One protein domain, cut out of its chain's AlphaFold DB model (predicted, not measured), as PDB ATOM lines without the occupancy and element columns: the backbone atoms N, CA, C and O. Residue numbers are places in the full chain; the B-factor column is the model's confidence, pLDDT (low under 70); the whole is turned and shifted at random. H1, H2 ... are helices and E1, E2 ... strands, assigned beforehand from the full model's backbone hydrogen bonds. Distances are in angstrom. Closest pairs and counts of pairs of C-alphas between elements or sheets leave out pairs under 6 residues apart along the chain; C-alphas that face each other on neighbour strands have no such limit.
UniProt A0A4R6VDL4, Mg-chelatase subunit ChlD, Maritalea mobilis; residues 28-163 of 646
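Overview. This is residues 28 to 163 of the 646 residues of the protein "Mg-chelatase subunit ChlD" of Maritalea mobilis (UniProt A0A4R6VDL4). One long helix, H1, lies slantwise over one face of a twisted sheet of four strands, while the short helices H2, H3 and H4 and the loops between H2 and H3 gather beyond the sheet's E4 edge. The other face of the sheet has no named helix over it, and H4 only grazes the sheet. The printed part has 136 residues, with four named helices and four named strands in the order H1 H2 H3 E1 E2 E3 E4 H4. The sheet's order is E1 E2 E3 E4, antiparallel throughout, and the class is mixed, helices and strands. The whole is compact, with a radius of gyration of the C-alphas of 14.1 A and spans of 39 by 31 by 29 A.

Along the chain. H1, residues 28 to 53, begins at C-alpha 28 (110.773, 134.469, 171.168) and is 37.8 A long. H2 is residues 62 to 65, 5.1 A, and H3 residues 78 to 82, 6.3 A. E1 is residues 95 to 102, 19.9 A, and begins at C-alpha 95 (143.790, 132.274, 171.838). E2, residues 112 to 121, is 26.8 A long; E3, residues 124 to 133, 29.4 A; E4, residues 142 to 148, 17.7 A. H4, residues 155 to 161, is 10.2 A long and ends at C-alpha 161 (139.614, 154.302, 155.514).

Arrangement. H1 is on the sheet at a height of 7.1 A. It lies over E2, at 38 degrees to it on the local plane; its closest C-alphas to E2 are those of Val 37 and Val 115, 6.1 A apart. E1 to E4 form a meander, each strand the antiparallel neighbour of the one before, and each successive pair is a hairpin. N 99 and O 118 of E1 and E2 are 2.8 A apart, N 117 and O 128 of E2 and E3 2.8 A, and N 129 and O 147 of E3 and E4 2.8 A, each within hydrogen-bond range. H4 only grazes the sheet, with residues 155 to 157; its closest C-alphas to E4 are those of Leu 155 and Ile 146, 5.4 A apart. H3 and H4 are close but not clearly touching, with the C-alphas of Leu 82 and Ala 158 7.2 A apart. H2 is near H1 and not on the sheet. In H1, H3 and H4 every O i to N i+4 pair is within hydrogen-bond range; H2 is too short for such a pair.

Size, cuts and confidence. The farthest C-alphas, of Gly 123 and Pro 137, are 41.0 A apart. The printed part has no cut. The links H2 to H3 and H3 to E1 are long. Mean pLDDT of the printed part is 82.0, with 20 residues under 70, among them 28 to 31, 109 to 112, 135 to 139 and 160 to 163.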
ATOM      1  N   ALA A  28     110.405 134.305 172.575       53.56
ATOM      2  CA  ALA A  28     110.773 134.469 171.168       53.56
ATOM      3  C   ALA A  28     112.105 135.221 171.017       53.56
ATOM      4  O   ALA A  28     112.986 134.760 170.299       53.56
ATOM      5  N   GLN A  29     112.287 136.307 171.773       57.53
ATOM      6  CA  GLN A  29     113.515 137.104 171.765       57.53
ATOM      7  C   GLN A  29     114.724 136.323 172.311       57.53
ATOM      8  O   GLN A  29     115.837 136.457 171.807       57.53
ATOM      9  N   GLU A  30     114.509 135.460 173.309       63.81
ATOM     10  CA  GLU A  30     115.542 134.565 173.848       63.81
ATOM     11  C   GLU A  30     115.979 133.513 172.805       63.81
ATOM     12  O   GLU A  30     117.173 133.265 172.637       63.81
ATOM     13  N   VAL A  31     115.037 132.968 172.023       66.94
ATOM     14  CA  VAL A  31     115.323 132.021 170.927       66.94
ATOM     15  C   VAL A  31     116.044 132.693 169.751       66.94
ATOM     16  O   VAL A  31     116.961 132.102 169.174       66.94
ATOM     17  N   GLU A  32     115.671 133.923 169.396       75.75
ATOM     18  CA  GLU A  32     116.353 134.697 168.350       75.75
ATOM     19  C   GLU A  32     117.788 135.051 168.749       75.75
ATOM     20  O   GLU A  32     118.711 134.872 167.952       75.75
ATOM     21  N   MET A  33     118.001 135.454 170.002       86.44
ATOM     22  CA  MET A  33     119.333 135.741 170.530       86.44
ATOM     23  C   MET A  33     120.232 134.497 170.559       86.44
ATOM     24  O   MET A  33     121.390 134.555 170.140       86.44
ATOM     25  N   ASP A  34     119.702 133.346 170.980       86.31
ATOM     26  CA  ASP A  34     120.444 132.080 170.951       86.31
ATOM     27  C   ASP A  34     120.919 131.730 169.531       86.31
ATOM     28  O   ASP A  34     122.038 131.233 169.350       86.31
ATOM     29  N   SER A  35     120.107 132.029 168.511       85.38
ATOM     30  CA  SER A  35     120.482 131.812 167.110       85.38
ATOM     31  C   SER A  35     121.591 132.761 166.629       85.38
ATOM     32  O   SER A  35     122.513 132.306 165.950       85.38
ATOM     33  N   ALA A  36     121.580 134.032 167.050       87.88
ATOM     34  CA  ALA A  36     122.642 134.996 166.743       87.88
ATOM     35  C   ALA A  36     123.975 134.598 167.396       87.88
ATOM     36  O   ALA A  36     125.019 134.539 166.742       87.88
ATOM     37  N   VAL A  37     123.940 134.222 168.678       92.88
ATOM     38  CA  VAL A  37     125.116 133.701 169.393       92.88
ATOM     39  C   VAL A  37     125.650 132.445 168.704       92.88
ATOM     40  O   VAL A  37     126.863 132.276 168.571       92.88
ATOM     41  N   GLN A  38     124.763 131.554 168.255       87.75
ATOM     42  CA  GLN A  38     125.154 130.347 167.534       87.75
ATOM     43  C   GLN A  38     125.810 130.661 166.180       87.75
ATOM     44  O   GLN A  38     126.768 129.970 165.824       87.75
ATOM     45  N   MET A  39     125.369 131.701 165.467       92.12
ATOM     46  CA  MET A  39     126.018 132.161 164.235       92.12
ATOM     47  C   MET A  39     127.467 132.593 164.497       92.12
ATOM     48  O   MET A  39     128.389 132.071 163.867       92.12
ATOM     49  N   VAL A  40     127.699 133.440 165.507       94.75
ATOM     50  CA  VAL A  40     129.062 133.870 165.883       94.75
ATOM     51  C   VAL A  40     129.927 132.686 166.320       94.75
ATOM     52  O   VAL A  40     131.106 132.617 165.972       94.75
ATOM     53  N   ARG A  41     129.358 131.695 167.026       90.25
ATOM     54  CA  ARG A  41     130.089 130.459 167.370       90.25
ATOM     55  C   ARG A  41     130.554 129.698 166.131       90.25
ATOM     56  O   ARG A  41     131.667 129.175 166.145       90.25
ATOM     57  N   LEU A  42     129.713 129.590 165.103       87.81
ATOM     58  CA  LEU A  42     130.057 128.893 163.862       87.81
ATOM     59  C   LEU A  42     131.108 129.664 163.063       87.81
ATOM     60  O   LEU A  42     132.087 129.051 162.640       87.81
ATOM     61  N   PHE A  43     130.946 130.982 162.936       95.06
ATOM     62  CA  PHE A  43     131.921 131.869 162.301       95.06
ATOM     63  C   PHE A  43     133.306 131.739 162.952       95.06
ATOM     64  O   PHE A  43     134.287 131.400 162.292       95.06
ATOM     65  N   PHE A  44     133.374 131.898 164.277       90.31
ATOM     66  CA  PHE A  44     134.629 131.827 165.026       90.31
ATOM     67  C   PHE A  44     135.268 130.432 164.951       90.31
ATOM     68  O   PHE A  44     136.494 130.306 164.911       90.31
ATOM     69  N   ALA A  45     134.456 129.367 164.927       85.19
ATOM     70  CA  ALA A  45     134.945 127.998 164.797       85.19
ATOM     71  C   ALA A  45     135.549 127.715 163.413       85.19
ATOM     72  O   ALA A  45     136.603 127.076 163.346       85.19
ATOM     73  N   ASP A  46     134.916 128.178 162.329       87.56
ATOM     74  CA  ASP A  46     135.437 128.005 160.967       87.56
ATOM     75  C   ASP A  46     136.719 128.823 160.767       87.56
ATOM     76  O   ASP A  46     137.749 128.277 160.360       87.56
ATOM     77  N   HIS A  47     136.705 130.089 161.201       92.44
ATOM     78  CA  HIS A  47     137.884 130.956 161.200       92.44
ATOM     79  C   HIS A  47     139.056 130.339 161.971       92.44
ATOM     80  O   HIS A  47     140.150 130.175 161.431       92.44
ATOM     81  N   SER A  48     138.815 129.893 163.209       86.69
ATOM     82  CA  SER A  48     139.840 129.247 164.042       86.69
ATOM     83  C   SER A  48     140.369 127.952 163.427       86.69
ATOM     84  O   SER A  48     141.550 127.638 163.568       86.69
ATOM     85  N   THR A  49     139.513 127.177 162.756       87.50
ATOM     86  CA  THR A  49     139.925 125.927 162.104       87.50
ATOM     87  C   THR A  49     140.887 126.206 160.956       87.50
ATOM     88  O   THR A  49     141.953 125.590 160.914       87.50
ATOM     89  N   ARG A  50     140.554 127.167 160.083       88.81
ATOM     90  CA  ARG A  50     141.419 127.617 158.981       88.81
ATOM     91  C   ARG A  50     142.739 128.186 159.503       88.81
ATOM     92  O   ARG A  50     143.804 127.761 159.061       88.81
ATOM     93  N   PHE A  51     142.673 129.050 160.520       85.56
ATOM     94  CA  PHE A  51     143.850 129.640 161.161       85.56
ATOM     95  C   PHE A  51     144.806 128.575 161.730       85.56
ATOM     96  O   PHE A  51     146.002 128.599 161.452       85.56
ATOM     97  N   ILE A  52     144.291 127.587 162.474       83.75
ATOM     98  CA  ILE A  52     145.105 126.501 163.057       83.75
ATOM     99  C   ILE A  52     145.679 125.574 161.976       83.75
ATOM    100  O   ILE A  52     146.786 125.053 162.136       83.75
ATOM    101  N   ALA A  53     144.927 125.329 160.903       88.06
ATOM    102  CA  ALA A  53     145.372 124.499 159.787       88.06
ATOM    103  C   ALA A  53     146.432 125.192 158.910       88.06
ATOM    104  O   ALA A  53     147.157 124.503 158.191       88.06
ATOM    105  N   GLY A  54     146.564 126.520 159.012       86.50
ATOM    106  CA  GLY A  54     147.382 127.327 158.106       86.50
ATOM    107  C   GLY A  54     146.768 127.445 156.709       86.50
ATOM    108  O   GLY A  54     147.504 127.633 155.740       86.50
ATOM    109  N   ASP A  55     145.447 127.282 156.611       89.44
ATOM    110  CA  ASP A  55     144.685 127.466 155.378       89.44
ATOM    111  C   ASP A  55     144.483 128.964 155.087       89.44
ATOM    112  O   ASP A  55     144.801 129.830 155.908       89.44
ATOM    113  N   GLU A  56     143.950 129.283 153.905       89.06
ATOM    114  CA  GLU A  56     143.592 130.657 153.560       89.06
ATOM    115  C   GLU A  56     142.566 131.215 154.574       89.06
ATOM    116  O   GLU A  56     141.572 130.532 154.880       89.06
ATOM    117  N   PRO A  57     142.810 132.418 155.144       90.62
ATOM    118  CA  PRO A  57     141.925 132.999 156.145       90.62
ATOM    119  C   PRO A  57     140.487 133.117 155.644       90.62
ATOM    120  O   PRO A  57     140.262 133.422 154.475       90.62
ATOM    121  N   LEU A  58     139.513 132.910 156.537       92.06
ATOM    122  CA  LEU A  58     138.089 132.907 156.179       92.06
ATOM    123  C   LEU A  58     137.681 134.192 155.451       92.06
ATOM    124  O   LEU A  58     136.994 134.143 154.437       92.06
ATOM    125  N   LEU A  59     138.166 135.330 155.944       91.62
ATOM    126  CA  LEU A  59     137.882 136.653 155.398       91.62
ATOM    127  C   LEU A  59     138.737 137.011 154.177       91.62
ATOM    128  O   LEU A  59     138.664 138.126 153.691       91.62
ATOM    129  N   ASN A  60     139.564 136.101 153.665       92.06
ATOM    130  CA  ASN A  60     140.193 136.273 152.355       92.06
ATOM    131  C   ASN A  60     139.424 135.559 151.235       92.06
ATOM    132  O   ASN A  60     139.741 135.782 150.071       92.06
ATOM    133  N   GLU A  61     138.415 134.751 151.564       91.88
ATOM    134  CA  GLU A  61     137.567 134.053 150.599       91.88
ATOM    135  C   GLU A  61     136.127 134.577 150.688       91.88
ATOM    136  O   GLU A  61     135.365 134.153 151.563       91.88
ATOM    137  N   ALA A  62     135.709 135.428 149.746       84.38
ATOM    138  CA  ALA A  62     134.370 136.028 149.708       84.38
ATOM    139  C   ALA A  62     133.258 134.982 149.877       84.38
ATOM    140  O   ALA A  62     132.421 135.060 150.769       84.38
ATOM    141  N   LYS A  63     133.324 133.903 149.092       83.44
ATOM    142  CA  LYS A  63     132.329 132.820 149.114       83.44
ATOM    143  C   LYS A  63     132.283 132.031 150.432       83.44
ATOM    144  O   LYS A  63     131.327 131.312 150.724       83.44
ATOM    145  N   ALA A  64     133.362 132.052 151.206       86.75
ATOM    146  CA  ALA A  64     133.366 131.440 152.527       86.75
ATOM    147  C   ALA A  64     132.811 132.416 153.575       86.75
ATOM    148  O   ALA A  64     132.044 131.985 154.438       86.75
ATOM    149  N   ALA A  65     133.146 133.703 153.450       88.25
ATOM    150  CA  ALA A  65     132.687 134.786 154.312       88.25
ATOM    151  C   ALA A  65     131.186 135.113 154.157       88.25
ATOM    152  O   ALA A  65     130.539 135.370 155.170       88.25
ATOM    153  N   GLU A  66     130.606 135.003 152.952       85.44
ATOM    154  CA  GLU A  66     129.183 135.304 152.651       85.44
ATOM    155  C   GLU A  66     128.188 134.510 153.521       85.44
ATOM    156  O   GLU A  66     127.052 134.913 153.734       85.44
ATOM    157  N   LYS A  67     128.618 133.366 154.069       86.00
ATOM    158  CA  LYS A  67     127.799 132.529 154.963       86.00
ATOM    159  C   LYS A  67     127.576 133.143 156.339       86.00
ATOM    160  O   LYS A  67     126.713 132.677 157.076       86.00
ATOM    161  N   TYR A  68     128.437 134.077 156.722       89.94
ATOM    162  CA  TYR A  68     128.524 134.598 158.077       89.94
ATOM    163  C   TYR A  68     128.396 136.109 158.116       89.94
ATOM    164  O   TYR A  68     127.915 136.633 159.114       89.94
ATOM    165  N   MET A  69     128.847 136.798 157.074       85.38
ATOM    166  CA  MET A  69     128.851 138.250 156.994       85.38
ATOM    167  C   MET A  69     127.803 138.737 156.004       85.38
ATOM    168  O   MET A  69     127.367 137.975 155.141       85.38
ATOM    169  N   VAL A  70     127.415 140.004 156.131       77.56
ATOM    170  CA  VAL A  70     126.649 140.676 155.077       77.56
ATOM    171  C   VAL A  70     127.462 140.686 153.777       77.56
ATOM    172  O   VAL A  70     128.696 140.732 153.817       77.56
ATOM    173  N   ASP A  71     126.775 140.626 152.635       70.31
ATOM    174  CA  ASP A  71     127.385 140.410 151.313       70.31
ATOM    175  C   ASP A  71     128.516 141.407 151.013       70.31
ATOM    176  O   ASP A  71     129.569 141.048 150.490       70.31
ATOM    177  N   ASP A  72     128.345 142.650 151.443       68.12
ATOM    178  CA  ASP A  72     129.303 143.729 151.224       68.12
ATOM    179  C   ASP A  72     130.593 143.620 152.082       68.12
ATOM    180  O   ASP A  72     131.572 144.326 151.830       68.12
ATOM    181  N   LEU A  73     130.632 142.738 153.092       75.19
ATOM    182  CA  LEU A  73     131.850 142.393 153.851       75.19
ATOM    183  C   LEU A  73     132.500 141.097 153.354       75.19
ATOM    184  O   LEU A  73     133.623 140.768 153.743       75.19
ATOM    185  N   ALA A  74     131.829 140.364 152.468       84.00
ATOM    186  CA  ALA A  74     132.344 139.150 151.859       84.00
ATOM    187  C   ALA A  74     133.231 139.486 150.646       84.00
ATOM    188  O   ALA A  74     132.881 139.225 149.497       84.00
ATOM    189  N   ILE A  75     134.403 140.075 150.899       81.31
ATOM    190  CA  ILE A  75     135.340 140.527 149.857       81.31
ATOM    191  C   ILE A  75     136.574 139.620 149.806       81.31
ATOM    192  O   ILE A  75     137.173 139.297 150.832       81.31
ATOM    193  N   ASP A  76     137.000 139.247 148.596       86.94
ATOM    194  CA  ASP A  76     138.222 138.463 148.407       86.94
ATOM    195  C   ASP A  76     139.461 139.238 148.893       86.94
ATOM    196  O   ASP A  76     139.711 140.393 148.533       86.94
ATOM    197  N   GLY A  77     140.276 138.566 149.702       86.94
ATOM    198  CA  GLY A  77     141.506 139.111 150.268       86.94
ATOM    199  C   GLY A  77     141.327 140.185 151.349       86.94
ATOM    200  O   GLY A  77     142.309 140.875 151.631       86.94
ATOM    201  N   LEU A  78     140.137 140.362 151.943       87.50
ATOM    202  CA  LEU A  78     139.855 141.451 152.893       87.50
ATOM    203  C   LEU A  78     140.821 141.478 154.087       87.50
ATOM    204  O   LEU A  78     141.437 142.507 154.365       87.50
ATOM    205  N   GLN A  79     141.022 140.349 154.764       87.00
ATOM    206  CA  GLN A  79     141.962 140.270 155.890       87.00
ATOM    207  C   GLN A  79     143.412 140.561 155.468       87.00
ATOM    208  O   GLN A  79     144.179 141.165 156.218       87.00
ATOM    209  N   GLY A  80     143.796 140.182 154.247       85.56
ATOM    210  CA  GLY A  80     145.091 140.534 153.670       85.56
ATOM    211  C   GLY A  80     145.260 142.039 153.453       85.56
ATOM    212  O   GLY A  80     146.346 142.565 153.688       85.56
ATOM    213  N   GLN A  81     144.192 142.731 153.044       85.56
ATOM    214  CA  GLN A  81     144.184 144.184 152.843       85.56
ATOM    215  C   GLN A  81     144.258 144.947 154.172       85.56
ATOM    216  O   GLN A  81     145.015 145.908 154.273       85.56
ATOM    217  N   LEU A  82     143.556 144.464 155.202       84.44
ATOM    218  CA  LEU A  82     143.598 145.029 156.557       84.44
ATOM    219  C   LEU A  82     144.978 144.896 157.214       84.44
ATOM    220  O   LEU A  82     145.322 145.657 158.116       84.44
ATOM    221  N   GLY A  83     145.773 143.906 156.796       84.06
ATOM    222  CA  GLY A  83     147.084 143.637 157.386       84.06
ATOM    223  C   GLY A  83     147.024 143.167 158.846       84.06
ATOM    224  O   GLY A  83     148.055 143.158 159.520       84.06
ATOM    225  N   ALA A  84     145.839 142.787 159.328       86.62
ATOM    226  CA  ALA A  84     145.566 142.248 160.656       86.62
ATOM    227  C   ALA A  84     144.319 141.350 160.611       86.62
ATOM    228  O   ALA A  84     143.481 141.479 159.722       86.62
ATOM    229  N   ASP A  85     144.201 140.436 161.571       89.25
ATOM    230  CA  ASP A  85     143.042 139.569 161.754       89.25
ATOM    231  C   ASP A  85     141.954 140.290 162.581       89.25
ATOM    232  O   ASP A  85     142.164 140.530 163.780       89.25
ATOM    233  N   PRO A  86     140.798 140.640 161.981       87.62
ATOM    234  CA  PRO A  86     139.695 141.289 162.692       87.62
ATOM    235  C   PRO A  86     139.033 140.396 163.744       87.62
ATOM    236  O   PRO A  86     138.510 140.904 164.731       87.62
ATOM    237  N   VAL A  87     139.070 139.073 163.576       91.44
ATOM    238  CA  VAL A  87     138.416 138.117 164.484       91.44
ATOM    239  C   VAL A  87     139.199 137.990 165.792       91.44
ATOM    240  O   VAL A  87     138.611 137.793 166.856       91.44
ATOM    241  N   PHE A  88     140.527 138.121 165.720       90.56
ATOM    242  CA  PHE A  88     141.432 137.987 166.866       90.56
ATOM    243  C   PHE A  88     142.035 139.304 167.371       90.56
ATOM    244  O   PHE A  88     142.817 139.271 168.326       90.56
ATOM    245  N   CYS A  89     141.674 140.439 166.765       86.88
ATOM    246  CA  CYS A  89     142.253 141.753 167.052       86.88
ATOM    247  C   CYS A  89     143.787 141.767 166.996       86.88
ATOM    248  O   CYS A  89     144.457 142.134 167.962       86.88
ATOM    249  N   GLY A  90     144.386 141.318 165.895       86.12
ATOM    250  CA  GLY A  90     145.845 141.346 165.815       86.12
ATOM    251  C   GLY A  90     146.429 140.697 164.577       86.12
ATOM    252  O   GLY A  90     145.747 140.013 163.830       86.12
ATOM    253  N   GLN A  91     147.723 140.915 164.352       82.69
ATOM    254  CA  GLN A  91     148.446 140.306 163.226       82.69
ATOM    255  C   GLN A  91     148.719 138.812 163.445       82.69
ATOM    256  O   GLN A  91     148.724 138.041 162.491       82.69
ATOM    257  N   ASP A  92     148.904 138.422 164.705       80.88
ATOM    258  CA  ASP A  92     149.093 137.047 165.156       80.88
ATOM    259  C   ASP A  92     148.073 136.729 166.259       80.88
ATOM    260  O   ASP A  92     147.547 137.634 166.919       80.88
ATOM    261  N   ALA A  93     147.837 135.440 166.516       87.38
ATOM    262  CA  ALA A  93     146.907 135.007 167.553       87.38
ATOM    263  C   ALA A  93     147.400 133.785 168.346       87.38
ATOM    264  O   ALA A  93     147.794 132.764 167.778       87.38
ATOM    265  N   GLU A  94     147.297 133.865 169.675       88.25
ATOM    266  CA  GLU A  94     147.394 132.739 170.611       88.25
ATOM    267  C   GLU A  94     146.199 132.797 171.573       88.25
ATOM    268  O   GLU A  94     146.255 133.459 172.612       88.25
ATOM    269  N   ILE A  95     145.103 132.129 171.193       88.12
ATOM    270  CA  ILE A  95     143.790 132.274 171.838       88.12
ATOM    271  C   ILE A  95     143.576 131.261 172.971       88.12
ATOM    272  O   ILE A  95     143.684 130.046 172.778       88.12
ATOM    273  N   ALA A  96     143.182 131.760 174.142       86.88
ATOM    274  CA  ALA A  96     142.720 130.987 175.295       86.88
ATOM    275  C   ALA A  96     141.437 131.591 175.901       86.88
ATOM    276  O   ALA A  96     141.035 132.693 175.546       86.88
ATOM    277  N   ASP A  97     140.779 130.861 176.808       92.50
ATOM    278  CA  ASP A  97     139.641 131.342 177.618       92.50
ATOM    279  C   ASP A  97     138.448 131.940 176.841       92.50
ATOM    280  O   ASP A  97     137.751 132.817 177.345       92.50
ATOM    281  N   LEU A  98     138.184 131.439 175.629       91.25
ATOM    282  CA  LEU A  98     137.112 131.928 174.759       91.25
ATOM    283  C   LEU A  98     135.718 131.789 175.392       91.25
ATOM    284  O   LEU A  98     135.279 130.692 175.754       91.25
ATOM    285  N   GLN A  99     134.982 132.894 175.411       93.88
ATOM    286  CA  GLN A  99     133.581 132.984 175.790       93.88
ATOM    287  C   GLN A  99     132.827 133.807 174.748       93.88
ATOM    288  O   GLN A  99     133.194 134.936 174.464       93.88
ATOM    289  N   ILE A 100     131.754 133.232 174.209       94.88
ATOM    290  CA  ILE A 100     130.839 133.881 173.263       94.88
ATOM    291  C   ILE A 100     129.482 133.920 173.954       94.88
ATOM    292  O   ILE A 100     128.991 132.863 174.375       94.88
ATOM    293  N   MET A 101     128.909 135.106 174.113       93.19
ATOM    294  CA  MET A 101     127.664 135.331 174.846       93.19
ATOM    295  C   MET A 101     126.900 136.525 174.262       93.19
ATOM    296  O   MET A 101     127.528 137.367 173.623       93.19
ATOM    297  N   PRO A 102     125.580 136.630 174.484       90.81
ATOM    298  CA  PRO A 102     124.878 137.891 174.265       90.81
ATOM    299  C   PRO A 102     125.583 139.007 175.031       90.81
ATOM    300  O   PRO A 102     126.103 138.761 176.128       90.81
ATOM    301  N   ASP A 103     125.609 140.211 174.475       86.75
ATOM    302  CA  ASP A 103     126.113 141.355 175.218       86.75
ATOM    303  C   ASP A 103     125.318 141.515 176.534       86.75
ATOM    304  O   ASP A 103     124.085 141.469 176.518       86.75
ATOM    305  N   PRO A 104     125.988 141.612 177.698       77.56
ATOM    306  CA  PRO A 104     125.301 141.617 178.986       77.56
ATOM    307  C   PRO A 104     124.574 142.934 179.283       77.56
ATOM    308  O   PRO A 104     123.733 142.951 180.183       77.56
ATOM    309  N   GLU A 105     124.902 144.020 178.578       76.75
ATOM    310  CA  GLU A 105     124.290 145.334 178.775       76.75
ATOM    311  C   GLU A 105     123.174 145.578 177.756       76.75
ATOM    312  O   GLU A 105     122.061 145.953 178.130       76.75
ATOM    313  N   LEU A 106     123.454 145.323 176.479       72.50
ATOM    314  CA  LEU A 106     122.570 145.596 175.352       72.50
ATOM    315  C   LEU A 106     122.571 144.415 174.372       72.50
ATOM    316  O   LEU A 106     123.060 144.561 173.258       72.50
ATOM    317  N   PRO A 107     122.000 143.249 174.738       66.75
ATOM    318  CA  PRO A 107     122.019 142.061 173.879       66.75
ATOM    319  C   PRO A 107     121.291 142.292 172.550       66.75
ATOM    320  O   PRO A 107     121.660 141.712 171.537       66.75
ATOM    321  N   MET A 108     120.276 143.156 172.540       73.44
ATOM    322  CA  MET A 108     119.578 143.607 171.339       73.44
ATOM    323  C   MET A 108     119.622 145.130 171.288       73.44
ATOM    324  O   MET A 108     119.265 145.788 172.266       73.44
ATOM    325  N   LEU A 109     120.010 145.686 170.143       51.91
ATOM    326  CA  LEU A 109     120.065 147.126 169.914       51.91
ATOM    327  C   LEU A 109     119.570 147.415 168.494       51.91
ATOM    328  O   LEU A 109     120.207 146.999 167.534       51.91
ATOM    329  N   ARG A 110     118.438 148.120 168.361       48.59
ATOM    330  CA  ARG A 110     117.861 148.537 167.061       48.59
ATOM    331  C   ARG A 110     117.623 147.381 166.075       48.59
ATOM    332  O   ARG A 110     117.938 147.478 164.899       48.59
ATOM    333  N   GLY A 111     117.109 146.251 166.565       59.31
ATOM    334  CA  GLY A 111     116.872 145.057 165.739       59.31
ATOM    335  C   GLY A 111     118.132 144.259 165.386       59.31
ATOM    336  O   GLY A 111     118.012 143.160 164.851       59.31
ATOM    337  N   ALA A 112     119.321 144.752 165.744       67.56
ATOM    338  CA  ALA A 112     120.568 144.016 165.638       67.56
ATOM    339  C   ALA A 112     120.864 143.244 166.931       67.56
ATOM    340  O   ALA A 112     120.669 143.752 168.043       67.56
ATOM    341  N   ALA A 113     121.371 142.024 166.783       80.44
ATOM    342  CA  ALA A 113     121.882 141.244 167.897       80.44
ATOM    343  C   ALA A 113     123.326 141.655 168.200       80.44
ATOM    344  O   ALA A 113     124.163 141.752 167.303       80.44
ATOM    345  N   GLN A 114     123.613 141.876 169.478       85.06
ATOM    346  CA  GLN A 114     124.936 142.216 169.983       85.06
ATOM    347  C   GLN A 114     125.512 140.994 170.687       85.06
ATOM    348  O   GLN A 114     124.994 140.529 171.708       85.06
ATOM    349  N   VAL A 115     126.587 140.446 170.128       91.19
ATOM    350  CA  VAL A 115     127.239 139.246 170.652       91.19
ATOM    351  C   VAL A 115     128.651 139.602 171.078       91.19
ATOM    352  O   VAL A 115     129.504 139.967 170.274       91.19
ATOM    353  N   ARG A 116     128.912 139.455 172.372       92.69
ATOM    354  CA  ARG A 116     130.212 139.716 172.971       92.69
ATOM    355  C   ARG A 116     131.075 138.464 172.946       92.69
ATOM    356  O   ARG A 116     130.660 137.383 173.382       92.69
ATOM    357  N   VAL A 117     132.309 138.629 172.483       95.19
ATOM    358  CA  VAL A 117     133.317 137.576 172.429       95.19
ATOM    359  C   VAL A 117     134.538 138.003 173.233       95.19
ATOM    360  O   VAL A 117     135.280 138.908 172.856       95.19
ATOM    361  N   ASN A 118     134.733 137.329 174.362       94.12
ATOM    362  CA  ASN A 118     135.846 137.538 175.279       94.12
ATOM    363  C   ASN A 118     136.835 136.387 175.146       94.12
ATOM    364  O   ASN A 118     136.437 135.223 175.146       94.12
ATOM    365  N   PHE A 119     138.120 136.692 175.077       93.75
ATOM    366  CA  PHE A 119     139.183 135.693 175.046       93.75
ATOM    367  C   PHE A 119     140.485 136.289 175.570       93.75
ATOM    368  O   PHE A 119     140.582 137.477 175.861       93.75
ATOM    369  N   THR A 120     141.501 135.451 175.696       92.62
ATOM    370  CA  THR A 120     142.866 135.863 175.992       92.62
ATOM    371  C   THR A 120     143.703 135.684 174.726       92.62
ATOM    372  O   THR A 120     143.806 134.555 174.255       92.62
ATOM    373  N   ASN A 121     144.314 136.747 174.192       90.81
ATOM    374  CA  ASN A 121     145.276 136.682 173.084       90.81
ATOM    375  C   ASN A 121     146.693 136.990 173.597       90.81
ATOM    376  O   ASN A 121     146.929 138.048 174.179       90.81
ATOM    377  N   PHE A 122     147.639 136.053 173.463       92.12
ATOM    378  CA  PHE A 122     148.999 136.172 174.026       92.12
ATOM    379  C   PHE A 122     149.028 136.546 175.521       92.12
ATOM    380  O   PHE A 122     149.826 137.370 175.980       92.12
ATOM    381  N   GLY A 123     148.122 135.961 176.307       90.06
ATOM    382  CA  GLY A 123     148.004 136.246 177.741       90.06
ATOM    383  C   GLY A 123     147.335 137.584 178.083       90.06
ATOM    384  O   GLY A 123     147.216 137.902 179.267       90.06
ATOM    385  N   ARG A 124     146.896 138.367 177.089       91.25
ATOM    386  CA  ARG A 124     146.156 139.620 177.286       91.25
ATOM    387  C   ARG A 124     144.655 139.374 177.140       91.25
ATOM    388  O   ARG A 124     144.261 138.794 176.133       91.25
ATOM    389  N   PRO A 125     143.820 139.790 178.106       93.69
ATOM    390  CA  PRO A 125     142.375 139.789 177.924       93.69
ATOM    391  C   PRO A 125     141.988 140.708 176.764       93.69
ATOM    392  O   PRO A 125     142.421 141.859 176.724       93.69
ATOM    393  N   THR A 126     141.164 140.192 175.865       90.88
ATOM    394  CA  THR A 126     140.650 140.880 174.686       90.88
ATOM    395  C   THR A 126     139.136 140.708 174.653       90.88
ATOM    396  O   THR A 126     138.615 139.615 174.895       90.88
ATOM    397  N   SER A 127     138.432 141.801 174.370       90.25
ATOM    398  CA  SER A 127     136.987 141.804 174.147       90.25
ATOM    399  C   SER A 127     136.677 142.343 172.760       90.25
ATOM    400  O   SER A 127     137.264 143.332 172.318       90.25
ATOM    401  N   THR A 128     135.758 141.660 172.091       89.06
ATOM    402  CA  THR A 128     135.223 142.033 170.784       89.06
ATOM    403  C   THR A 128     133.707 142.015 170.837       89.06
ATOM    404  O   THR A 128     133.110 141.160 171.503       89.06
ATOM    405  N   LEU A 129     133.090 142.949 170.129       87.88
ATOM    406  CA  LEU A 129     131.649 143.067 169.994       87.88
ATOM    407  C   LEU A 129     131.266 142.818 168.535       87.88
ATOM    408  O   LEU A 129     131.748 143.496 167.629       87.88
ATOM    409  N   TYR A 130     130.413 141.823 168.319       91.50
ATOM    410  CA  TYR A 130     129.872 141.473 167.014       91.50
ATOM    411  C   TYR A 130     128.469 142.047 166.906       91.50
ATOM    412  O   TYR A 130     127.612 141.730 167.735       91.50
ATOM    413  N   THR A 131     128.233 142.843 165.866       84.19
ATOM    414  CA  THR A 131     126.883 143.287 165.509       84.19
ATOM    415  C   THR A 131     126.353 142.386 164.404       84.19
ATOM    416  O   THR A 131     127.029 142.181 163.395       84.19
ATOM    417  N   LEU A 132     125.164 141.822 164.610       86.94
ATOM    418  CA  LEU A 132     124.493 140.977 163.632       86.94
ATOM    419  C   LEU A 132     123.154 141.581 163.236       86.94
ATOM    420  O   LEU A 132     122.410 142.049 164.093       86.94
ATOM    421  N   VAL A 133     122.828 141.495 161.954       78.75
ATOM    422  CA  VAL A 133     121.563 141.942 161.365       78.75
ATOM    423  C   VAL A 133     120.898 140.790 160.619       78.75
ATOM    424  O   VAL A 133     121.558 139.837 160.205       78.75
ATOM    425  N   GLN A 134     119.582 140.861 160.450       72.50
ATOM    426  CA  GLN A 134     118.853 140.004 159.518       72.50
ATOM    427  C   GLN A 134     118.643 140.805 158.237       72.50
ATOM    428  O   GLN A 134     117.720 141.615 158.149       72.50
ATOM    429  N   TRP A 135     119.540 140.612 157.269       51.22
ATOM    430  CA  TRP A 135     119.581 141.380 156.020       51.22
ATOM    431  C   TRP A 135     118.273 141.267 155.207       51.22
ATOM    432  O   TRP A 135     117.900 142.187 154.484       51.22
ATOM    433  N   LYS A 136     117.480 140.193 155.379       46.50
ATOM    434  CA  LYS A 136     116.084 140.147 154.896       46.50
ATOM    435  C   LYS A 136     115.114 139.604 155.955       46.50
ATOM    436  O   LYS A 136     115.495 138.748 156.756       46.50
ATOM    437  N   PRO A 137     113.834 140.031 155.950       36.81
ATOM    438  CA  PRO A 137     112.844 139.565 156.921       36.81
ATOM    439  C   PRO A 137     112.653 138.040 156.868       36.81
ATOM    440  O   PRO A 137     112.177 137.500 155.867       36.81
ATOM    441  N   GLY A 138     113.000 137.346 157.956       46.72
ATOM    442  CA  GLY A 138     112.918 135.882 158.067       46.72
ATOM    443  C   GLY A 138     114.156 135.110 157.584       46.72
ATOM    444  O   GLY A 138     114.090 133.882 157.512       46.72
ATOM    445  N   GLU A 139     115.254 135.797 157.254       58.47
ATOM    446  CA  GLU A 139     116.552 135.186 156.931       58.47
ATOM    447  C   GLU A 139     117.464 135.028 158.168       58.47
ATOM    448  O   GLU A 139     117.156 135.491 159.267       58.47
ATOM    449  N   GLU A 140     118.565 134.285 158.002       74.12
ATOM    450  CA  GLU A 140     119.528 133.977 159.068       74.12
ATOM    451  C   GLU A 140     120.335 135.224 159.484       74.12
ATOM    452  O   GLU A 140     120.538 136.142 158.694       74.12
ATOM    453  N   TRP A 141     120.805 135.268 160.736       83.88
ATOM    454  CA  TRP A 141     121.655 136.358 161.231       83.88
ATOM    455  C   TRP A 141     122.968 136.451 160.448       83.88
ATOM    456  O   TRP A 141     123.651 135.446 160.297       83.88
ATOM    457  N   GLN A 142     123.376 137.653 160.050       87.19
ATOM    458  CA  GLN A 142     124.662 137.924 159.403       87.19
ATOM    459  C   GLN A 142     125.428 139.006 160.165       87.19
ATOM    460  O   GLN A 142     124.837 139.945 160.686       87.19
ATOM    461  N   ILE A 143     126.749 138.872 160.241       87.38
ATOM    462  CA  ILE A 143     127.652 139.819 160.897       87.38
ATOM    463  C   ILE A 143     127.789 141.060 160.012       87.38
ATOM    464  O   ILE A 143     128.259 140.960 158.877       87.38
ATOM    465  N   SER A 144     127.409 142.216 160.551       81.12
ATOM    466  CA  SER A 144     127.581 143.527 159.917       81.12
ATOM    467  C   SER A 144     128.750 144.323 160.495       81.12
ATOM    468  O   SER A 144     129.257 145.207 159.819       81.12
ATOM    469  N   ASP A 145     129.237 143.996 161.699       85.06
ATOM    470  CA  ASP A 145     130.481 144.569 162.227       85.06
ATOM    471  C   ASP A 145     131.220 143.625 163.173       85.06
ATOM    472  O   ASP A 145     130.611 142.810 163.874       85.06
ATOM    473  N   ILE A 146     132.535 143.828 163.248       89.19
ATOM    474  CA  ILE A 146     133.402 143.307 164.299       89.19
ATOM    475  C   ILE A 146     134.146 144.497 164.898       89.19
ATOM    476  O   ILE A 146     135.010 145.096 164.255       89.19
ATOM    477  N   TYR A 147     133.812 144.825 166.141       85.12
ATOM    478  CA  TYR A 147     134.444 145.900 166.889       85.12
ATOM    479  C   TYR A 147     135.403 145.332 167.930       85.12
ATOM    480  O   TYR A 147     135.019 144.528 168.784       85.12
ATOM    481  N   CYS A 148     136.659 145.757 167.872       84.94
ATOM    482  CA  CYS A 148     137.653 145.414 168.865       84.94
ATOM    483  C   CYS A 148     137.713 146.476 169.957       84.94
ATOM    484  O   CYS A 148     138.334 147.523 169.790       84.94
ATOM    485  N   GLU A 149     137.139 146.183 171.118       79.88
ATOM    486  CA  GLU A 149     137.092 147.152 172.218       79.88
ATOM    487  C   GLU A 149     138.466 147.415 172.834       79.88
ATOM    488  O   GLU A 149     138.709 148.465 173.419       79.88
ATOM    489  N   THR A 150     139.367 146.436 172.751       76.00
ATOM    490  CA  THR A 150     140.676 146.522 173.417       76.00
ATOM    491  C   THR A 150     141.633 147.456 172.679       76.00
ATOM    492  O   THR A 150     142.466 148.097 173.317       76.00
ATOM    493  N   ASP A 151     141.478 147.545 171.358       72.44
ATOM    494  CA  ASP A 151     142.328 148.332 170.464       72.44
ATOM    495  C   ASP A 151     141.562 149.488 169.784       72.44
ATOM    496  O   ASP A 151     142.141 150.180 168.951       72.44
ATOM    497  N   ASP A 152     140.295 149.703 170.165       75.50
ATOM    498  CA  ASP A 152     139.412 150.797 169.720       75.50
ATOM    499  C   ASP A 152     139.322 150.922 168.189       75.50
ATOM    500  O   ASP A 152     139.604 151.968 167.604       75.50
ATOM    501  N   TRP A 153     138.972 149.820 167.517       78.81
ATOM    502  CA  TRP A 153     138.833 149.805 166.058       78.81
ATOM    503  C   TRP A 153     137.675 148.922 165.577       78.81
ATOM    504  O   TRP A 153     137.343 147.913 166.200       78.81
ATOM    505  N   SER A 154     137.073 149.298 164.445       81.56
ATOM    506  CA  SER A 154     135.957 148.593 163.791       81.56
ATOM    507  C   SER A 154     136.367 148.100 162.405       81.56
ATOM    508  O   SER A 154     137.025 148.826 161.651       81.56
ATOM    509  N   LEU A 155     135.935 146.885 162.051       79.69
ATOM    510  CA  LEU A 155     136.157 146.294 160.732       79.69
ATOM    511  C   LEU A 155     135.682 147.226 159.618       79.69
ATOM    512  O   LEU A 155     136.416 147.475 158.660       79.69
ATOM    513  N   VAL A 156     134.484 147.784 159.749       73.50
ATOM    514  CA  VAL A 156     133.950 148.610 158.668       73.50
ATOM    515  C   VAL A 156     134.538 150.014 158.655       73.50
ATOM    516  O   VAL A 156     134.727 150.569 157.572       73.50
ATOM    517  N   GLN A 157     134.915 150.575 159.807       69.00
ATOM    518  CA  GLN A 157     135.708 151.807 159.799       69.00
ATOM    519  C   GLN A 157     137.010 151.604 159.011       69.00
ATOM    520  O   GLN A 157     137.328 152.409 158.137       69.00
ATOM    521  N   ALA A 158     137.726 150.505 159.262       74.19
ATOM    522  CA  ALA A 158     138.964 150.203 158.550       74.19
ATOM    523  C   ALA A 158     138.728 150.036 157.036       74.19
ATOM    524  O   ALA A 158     139.520 150.515 156.225       74.19
ATOM    525  N   MET A 159     137.613 149.421 156.630       72.12
ATOM    526  CA  MET A 159     137.239 149.313 155.214       72.12
ATOM    527  C   MET A 159     136.964 150.673 154.562       72.12
ATOM    528  O   MET A 159     137.411 150.903 153.434       72.12
ATOM    529  N   ARG A 160     136.301 151.594 155.274       65.50
ATOM    530  CA  ARG A 160     136.079 152.973 154.802       65.50
ATOM    531  C   ARG A 160     137.390 153.727 154.611       65.50
ATOM    532  O   ARG A 160     137.584 154.347 153.570       65.50
ATOM    533  N   GLU A 161     138.306 153.634 155.571       69.75
ATOM    534  CA  GLU A 161     139.614 154.302 155.514       69.75
ATOM    535  C   GLU A 161     140.495 153.793 154.361       69.75
ATOM    536  O   GLU A 161     141.283 154.550 153.792       69.75
ATOM    537  N   MET A 162     140.329 152.530 153.959       64.62
ATOM    538  CA  MET A 162     141.009 151.954 152.793       64.62
ATOM    539  C   MET A 162     140.378 152.353 151.447       64.62
ATOM    540  O   MET A 162     140.864 151.924 150.399       64.62
ATOM    541  N   GLY A 163     139.310 153.159 151.443       54.97
ATOM    542  CA  GLY A 163     138.603 153.561 150.224       54.97
ATOM    543  C   GLY A 163     137.890 152.399 149.526       54.97
ATOM    544  O   GLY A 163     137.561 152.495 148.342       54.97
TER     545      GLY A 163